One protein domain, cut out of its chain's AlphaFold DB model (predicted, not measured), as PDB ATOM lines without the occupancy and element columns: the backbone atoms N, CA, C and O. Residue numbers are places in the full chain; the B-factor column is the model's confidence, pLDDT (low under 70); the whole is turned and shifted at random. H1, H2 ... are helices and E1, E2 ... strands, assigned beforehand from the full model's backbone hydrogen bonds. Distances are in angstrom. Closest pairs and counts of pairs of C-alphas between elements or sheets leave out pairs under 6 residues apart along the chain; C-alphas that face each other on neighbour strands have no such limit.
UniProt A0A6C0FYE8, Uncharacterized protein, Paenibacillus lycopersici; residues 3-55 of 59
ATOM      1  N   PRO A   3     113.865 163.835 181.932       94.44
ATOM      2  CA  PRO A   3     112.747 163.188 182.597       94.44
ATOM      3  C   PRO A   3     112.198 164.095 183.702       94.44
ATOM      4  O   PRO A   3     112.956 164.666 184.486       94.44
ATOM      5  N   TYR A   4     110.875 164.191 183.776       93.19
ATOM      6  CA  TYR A   4     110.146 164.900 184.819       93.19
ATOM      7  C   TYR A   4     109.114 163.978 185.458       93.19
ATOM      8  O   TYR A   4     108.453 163.194 184.779       93.19
ATOM      9  N   GLN A   5     108.970 164.105 186.773       93.31
ATOM     10  CA  GLN A   5     107.963 163.428 187.574       93.31
ATOM     11  C   GLN A   5     107.516 164.380 188.682       93.31
ATOM     12  O   GLN A   5     108.349 165.072 189.269       93.31
ATOM     13  N   PHE A   6     106.216 164.419 188.961       91.94
ATOM     14  CA  PHE A   6     105.642 165.342 189.932       91.94
ATOM     15  C   PHE A   6     104.929 164.590 191.047       91.94
ATOM     16  O   PHE A   6     104.292 163.558 190.817       91.94
ATOM     17  N   THR A   7     104.991 165.153 192.248       92.06
ATOM     18  CA  THR A   7     104.118 164.753 193.351       92.06
ATOM     19  C   THR A   7     102.709 165.269 193.081       92.06
ATOM     20  O   THR A   7     102.522 166.392 192.604       92.06
ATOM     21  N   CYS A   8     101.711 164.450 193.393       92.69
ATOM     22  CA  CYS A   8     100.316 164.847 193.282       92.69
ATOM     23  C   CYS A   8      99.836 165.530 194.569       92.69
ATOM     24  O   CYS A   8     100.293 165.225 195.669       92.69
ATOM     25  N   ALA A   9      98.872 166.427 194.434       93.75
ATOM     26  CA  ALA A   9      98.150 167.069 195.517       93.75
ATOM     27  C   ALA A   9      96.654 167.119 195.196       93.75
ATOM     28  O   ALA A   9      96.248 167.041 194.037       93.75
ATOM     29  N   VAL A  10      95.836 167.289 196.226       92.62
ATOM     30  CA  VAL A  10      94.447 167.740 196.089       92.62
ATOM     31  C   VAL A  10      94.348 169.197 196.507       92.62
ATOM     32  O   VAL A  10      95.125 169.662 197.338       92.62
ATOM     33  N   ARG A  11      93.389 169.925 195.940       89.69
ATOM     34  CA  ARG A  11      93.063 171.276 196.392       89.69
ATOM     35  C   ARG A  11      91.929 171.194 197.408       89.69
ATOM     36  O   ARG A  11      90.884 170.640 197.087       89.69
ATOM     37  N   ILE A  12      92.136 171.738 198.600       89.44
ATOM     38  CA  ILE A  12      91.091 171.888 199.616       89.44
ATOM     39  C   ILE A  12      90.172 173.023 199.151       89.44
ATOM     40  O   ILE A  12      90.657 174.121 198.885       89.44
ATOM     41  N   GLU A  13      88.872 172.773 198.982       88.12
ATOM     42  CA  GLU A  13      87.955 173.763 198.390       88.12
ATOM     43  C   GLU A  13      87.764 174.984 199.295       88.12
ATOM     44  O   GLU A  13      87.724 176.114 198.810       88.12
ATOM     45  N   GLU A  14      87.712 174.764 200.608       90.50
ATOM     46  CA  GLU A  14      87.454 175.794 201.609       90.50
ATOM     47  C   GLU A  14      88.626 176.769 201.766       90.50
ATOM     48  O   GLU A  14      88.415 177.969 201.942       90.50
ATOM     49  N   THR A  15      89.862 176.266 201.710       92.00
ATOM     50  CA  THR A  15      91.078 177.068 201.940       92.00
ATOM     51  C   THR A  15      91.814 177.410 200.648       92.00
ATOM     52  O   THR A  15      92.612 178.344 200.604       92.00
ATOM     53  N   GLY A  16      91.561 176.662 199.574       87.56
ATOM     54  CA  GLY A  16      92.307 176.732 198.324       87.56
ATOM     55  C   GLY A  16      93.716 176.136 198.398       87.56
ATOM     56  O   GLY A  16      94.423 176.193 197.389       87.56
ATOM     57  N   GLU A  17      94.118 175.582 199.546       88.25
ATOM     58  CA  GLU A  17      95.447 175.013 199.775       88.25
ATOM     59  C   GLU A  17      95.651 173.710 198.999       88.25
ATOM     60  O   GLU A  17      94.712 172.953 198.753       88.25
ATOM     61  N   LEU A  18      96.901 173.439 198.627       89.25
ATOM     62  CA  LEU A  18      97.297 172.185 197.996       89.25
ATOM     63  C   LEU A  18      97.826 171.229 199.063       89.25
ATOM     64  O   LEU A  18      98.879 171.469 199.651       89.25
ATOM     65  N   MET A  19      97.106 170.134 199.286       90.81
ATOM     66  CA  MET A  19      97.509 169.078 200.205       90.81
ATOM     67  C   MET A  19      98.192 167.947 199.428       90.81
ATOM     68  O   MET A  19      97.546 167.326 198.577       90.81
ATOM     69  N   PRO A  20      99.477 167.649 199.692       90.56
ATOM     70  CA  PRO A  20     100.188 166.571 199.016       90.56
ATOM     71  C   PRO A  20      99.542 165.210 199.279       90.56
ATOM     72  O   PRO A  20      99.214 164.877 200.416       90.56
ATOM     73  N   ILE A  21      99.435 164.387 198.239       89.62
ATOM     74  CA  ILE A  21      99.053 162.983 198.365       89.62
ATOM     75  C   ILE A  21     100.345 162.171 198.472       89.62
ATOM     76  O   ILE A  21     101.016 161.894 197.476       89.62
ATOM     77  N   TYR A  22     100.726 161.811 199.697       86.81
ATOM     78  CA  TYR A  22     101.959 161.063 199.943       86.81
ATOM     79  C   TYR A  22     101.966 159.726 199.191       86.81
ATOM     80  O   TYR A  22     101.039 158.928 199.304       86.81
ATOM     81  N   GLY A  23     103.033 159.484 198.426       85.75
ATOM     82  CA  GLY A  23     103.208 158.265 197.630       85.75
ATOM     83  C   GLY A  23     102.541 158.287 196.251       85.75
ATOM     84  O   GLY A  23     102.813 157.389 195.458       85.75
ATOM     85  N   LEU A  24     101.734 159.305 195.925       90.94
ATOM     86  CA  LEU A  24     101.143 159.450 194.595       90.94
ATOM     87  C   LEU A  24     102.007 160.366 193.722       90.94
ATOM     88  O   LEU A  24     102.134 161.569 193.970       90.94
ATOM     89  N   MET A  25     102.595 159.784 192.680       91.75
ATOM     90  CA  MET A  25     103.442 160.482 191.716       91.75
ATOM     91  C   MET A  25     102.931 160.249 190.302       91.75
ATOM     92  O   MET A  25     102.456 159.162 189.978       91.75
ATOM     93  N   THR A  26     103.078 161.252 189.442       93.75
ATOM     94  CA  THR A  26     102.747 161.101 188.023       93.75
ATOM     95  C   THR A  26     103.675 160.092 187.346       93.75
ATOM     96  O   THR A  26     104.775 159.822 187.844       93.75
ATOM     97  N   PRO A  27     103.300 159.539 186.182       94.25
ATOM     98  CA  PRO A  27     104.265 158.861 185.327       94.25
ATOM     99  C   PRO A  27     105.423 159.799 184.958       94.25
ATOM    100  O   PRO A  27     105.262 161.023 184.912       94.25
ATOM    101  N   VAL A  28     106.588 159.210 184.689       94.81
ATOM    102  CA  VAL A  28     107.743 159.948 184.170       94.81
ATOM    103  C   VAL A  28     107.448 160.363 182.730       94.81
ATOM    104  O   VAL A  28     107.038 159.535 181.916       94.81
ATOM    105  N   VAL A  29     107.669 161.635 182.412       95.25
ATOM    106  CA  VAL A  29     107.523 162.185 181.058       95.25
ATOM    107  C   VAL A  29     108.811 162.879 180.636       95.25
ATOM    108  O   VAL A  29     109.442 163.570 181.434       95.25
ATOM    109  N   GLU A  30     109.220 162.703 179.382       95.50
ATOM    110  CA  GLU A  30     110.397 163.379 178.839       95.50
ATOM    111  C   GLU A  30     109.978 164.644 178.093       95.50
ATOM    112  O   GLU A  30     109.205 164.585 177.140       95.50
ATOM    113  N   THR A  31     110.495 165.800 178.505       94.00
ATOM    114  CA  THR A  31     110.235 167.088 177.839       94.00
ATOM    115  C   THR A  31     111.449 168.013 177.958       94.00
ATOM    116  O   THR A  31     112.478 167.655 178.531       94.00
ATOM    117  N   GLU A  32     111.385 169.209 177.374       94.19
ATOM    118  CA  GLU A  32     112.451 170.213 177.509       94.19
ATOM    119  C   GLU A  32     112.324 171.068 178.775       94.19
ATOM    120  O   GLU A  32     113.328 171.573 179.276       94.19
ATOM    121  N   THR A  33     111.103 171.229 179.294       92.06
ATOM    122  CA  THR A  33     110.804 172.103 180.435       92.06
ATOM    123  C   THR A  33     109.790 171.467 181.394       92.06
ATOM    124  O   THR A  33     108.924 170.705 180.944       92.06
ATOM    125  N   PRO A  34     109.814 171.830 182.693       91.12
ATOM    126  CA  PRO A  34     108.811 171.382 183.662       91.12
ATOM    127  C   PRO A  34     107.386 171.755 183.234       91.12
ATOM    128  O   PRO A  34     106.481 170.929 183.288       91.12
ATOM    129  N   THR A  35     107.185 172.968 182.706       91.56
ATOM    130  CA  THR A  35     105.879 173.435 182.213       91.56
ATOM    131  C   THR A  35     105.331 172.555 181.089       91.56
ATOM    132  O   THR A  35     104.138 172.249 181.068       91.56
ATOM    133  N   ALA A  36     106.191 172.121 180.162       93.81
ATOM    134  CA  ALA A  36     105.797 171.184 179.114       93.81
ATOM    135  C   ALA A  36     105.446 169.804 179.692       93.81
ATOM    136  O   ALA A  36     104.491 169.182 179.234       93.81
ATOM    137  N   ALA A  37     106.164 169.348 180.722       93.94
ATOM    138  CA  ALA A  37     105.879 168.083 181.399       93.94
ATOM    139  C   ALA A  37     104.550 168.108 182.177       93.94
ATOM    140  O   ALA A  37     103.799 167.136 182.132       93.94
ATOM    141  N   ILE A  38     104.208 169.227 182.826       93.00
ATOM    142  CA  ILE A  38     102.915 169.415 183.512       93.00
ATOM    143  C   ILE A  38     101.749 169.307 182.519       93.00
ATOM    144  O   ILE A  38     100.728 168.694 182.817       93.00
ATOM    145  N   ARG A  39     101.908 169.885 181.323       93.69
ATOM    146  CA  ARG A  39     100.890 169.875 180.256       93.69
ATOM    147  C   ARG A  39     100.922 168.614 179.386       93.69
ATOM    148  O   ARG A  39     100.113 168.498 178.470       93.69
ATOM    149  N   HIS A  40     101.847 167.691 179.641       95.88
ATOM    150  CA  HIS A  40     101.952 166.449 178.887       95.88
ATOM    151  C   HIS A  40     100.685 165.605 179.086       95.88
ATOM    152  O   HIS A  40     100.177 165.499 180.203       95.88
ATOM    153  N   SER A  41     100.182 164.972 178.023       96.88
ATOM    154  CA  SER A  41      98.922 164.209 178.059       96.88
ATOM    155  C   SER A  41      98.924 163.120 179.132       96.88
ATOM    156  O   SER A  41      97.948 162.985 179.860       96.88
ATOM    157  N   SER A  42     100.037 162.400 179.299       96.25
ATOM    158  CA  SER A  42     100.200 161.405 180.369       96.25
ATOM    159  C   SER A  42     100.003 161.993 181.769       96.25
ATOM    160  O   SER A  42      99.363 161.365 182.603       96.25
ATOM    161  N   THR A  43     100.523 163.197 182.023       94.75
ATOM    162  CA  THR A  43     100.371 163.899 183.305       94.75
ATOM    163  C   THR A  43      98.919 164.326 183.506       94.75
ATOM    164  O   THR A  43      98.333 164.055 184.549       94.75
ATOM    165  N   VAL A  44      98.313 164.943 182.486       94.62
ATOM    166  CA  VAL A  44      96.930 165.444 182.539       94.62
ATOM    167  C   VAL A  44      95.927 164.307 182.734       94.62
ATOM    168  O   VAL A  44      95.072 164.394 183.614       94.62
ATOM    169  N   ASN A  45      96.051 163.229 181.958       96.62
ATOM    170  CA  ASN A  45      95.161 162.073 182.043       96.62
ATOM    171  C   ASN A  45      95.296 161.384 183.403       96.62
ATOM    172  O   ASN A  45      94.292 161.125 184.058       96.62
ATOM    173  N   TYR A  46      96.531 161.187 183.879       95.62
ATOM    174  CA  TYR A  46      96.772 160.609 185.199       95.62
ATOM    175  C   TYR A  46      96.109 161.431 186.313       95.62
ATOM    176  O   TYR A  46      95.444 160.871 187.183       95.62
ATOM    177  N   CYS A  47      96.240 162.758 186.269       93.94
ATOM    178  CA  CYS A  47      95.588 163.653 187.223       93.94
ATOM    179  C   CYS A  47      94.055 163.573 187.157       93.94
ATOM    180  O   CYS A  47      93.390 163.539 188.194       93.94
ATOM    181  N   ALA A  48      93.484 163.495 185.951       94.62
ATOM    182  CA  ALA A  48      92.041 163.378 185.750       94.62
ATOM    183  C   ALA A  48      91.470 162.048 186.279       94.62
ATOM    184  O   ALA A  48      90.389 162.041 186.888       94.62
ATOM    185  N   ASP A  49      92.205 160.950 186.084       95.38
ATOM    186  CA  ASP A  49      91.844 159.605 186.543       95.38
ATOM    187  C   ASP A  49      91.929 159.494 188.070       95.38
ATOM    188  O   ASP A  49      91.043 158.924 188.705       95.38
ATOM    189  N   ASN A  50      92.948 160.112 188.676       92.94
ATOM    190  CA  ASN A  50      93.197 160.052 190.119       92.94
ATOM    191  C   ASN A  50      92.574 161.214 190.912       92.94
ATOM    192  O   ASN A  50      92.788 161.309 192.119       92.94
ATOM    193  N   LYS A  51      91.811 162.100 190.254       92.44
ATOM    194  CA  LYS A  51      91.182 163.289 190.865       92.44
ATOM    195  C   LYS A  51      92.175 164.146 191.659       92.44
ATOM    196  O   LYS A  51      91.875 164.618 192.752       92.44
ATOM    197  N   CYS A  52      93.359 164.354 191.092       92.38
ATOM    198  CA  CYS A  52      94.434 165.129 191.702       92.38
ATOM    199  C   CYS A  52      94.960 166.215 190.753       92.38
ATOM    200  O   CYS A  52      94.542 166.334 189.602       92.38
ATOM    201  N   THR A  53      95.877 167.035 191.253       90.75
ATOM    202  CA  THR A  53      96.681 167.981 190.478       90.75
ATOM    203  C   THR A  53      98.157 167.777 190.792       90.75
ATOM    204  O   THR A  53      98.510 167.218 191.825       90.75
ATOM    205  N   VAL A  54      99.038 168.255 189.921       88.69
ATOM    206  CA  VAL A  54     100.475 168.339 190.211       88.69
ATOM    207  C   VAL A  54     100.824 169.695 190.799       88.69
ATOM    208  O   VAL A  54     100.160 170.694 190.513       88.69
ATOM    209  N   TYR A  55     101.888 169.735 191.590       77.81
ATOM    210  CA  TYR A  55     102.509 170.974 192.033       77.81
ATOM    211  C   TYR A  55     104.029 170.822 192.004       77.81
ATOM    212  O   TYR A  55     104.574 169.741 192.240       77.81
TER     213      TYR A  55
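This is residues 3 to 55 of the 59 residues of an uncharacterized protein of Paenibacillus lycopersici (UniProt A0A6C0FYE8). A two-stranded hairpin, E1 and E2, makes one end of an elongated body, while E3 and H1 sit together at the other end. H2 runs along one side between these ends, its residues 43 to 50 near the hairpin, and residues 53 to 54 fold back to pair with E1. The 53 printed residues hold three strands and then two helices, in the order E1 E2 E3 H1 H2; the sheet E1 - E2 is antiparallel and the class is mixed, helices and strands. The whole is compact, with a radius of gyration of the C-alphas of 11.1 A, and only just elongated, spanning 35 by 18 by 17 A.

Start at residues 3 to 4, which pair antiparallel with residues 29 to 30 of E3, residues 29 to 31; E3 pairs with no named strand. Next look at the hairpin of E1, residues 7 to 11, and E2, residues 18 to 25: the strands are antiparallel at 145 degrees, with N 10 and O 19 2.9 A apart and N 21 and O 8 2.8 A apart, within hydrogen-bond range. E2 bends by 92 degrees at residue 22. H1, residues 34 to 38, is apart from E1 and E2; its closest C-alphas to E3 are Ala 37 and Thr 31, 5.7 A apart. H2, residues 41 to 50, is close but not clearly touching H1, the closest C-alphas being those of Thr 43 and Ala 37, 7.2 A apart. The closest C-alphas of E1 and H2 are Cys 8 and Cys 47, 7.8 A apart. In H1 and H2 every O i to N i+4 pair is within hydrogen-bond range.

Find C-alpha 7 at (104.118, 164.753, 193.351); from there E1 runs 13.2 A. E2 covers 14.6 A, E3 6.5 A and H1 6.2 A. H2 runs 14.0 A to C-alpha 50 at (93.197, 160.052, 190.119).

The farthest C-alphas, Glu 14 and Glu 32, are 35.2 A apart. The printed part has no cut and no long link. Its mean pLDDT is 92.2, and no printed residue is under 70.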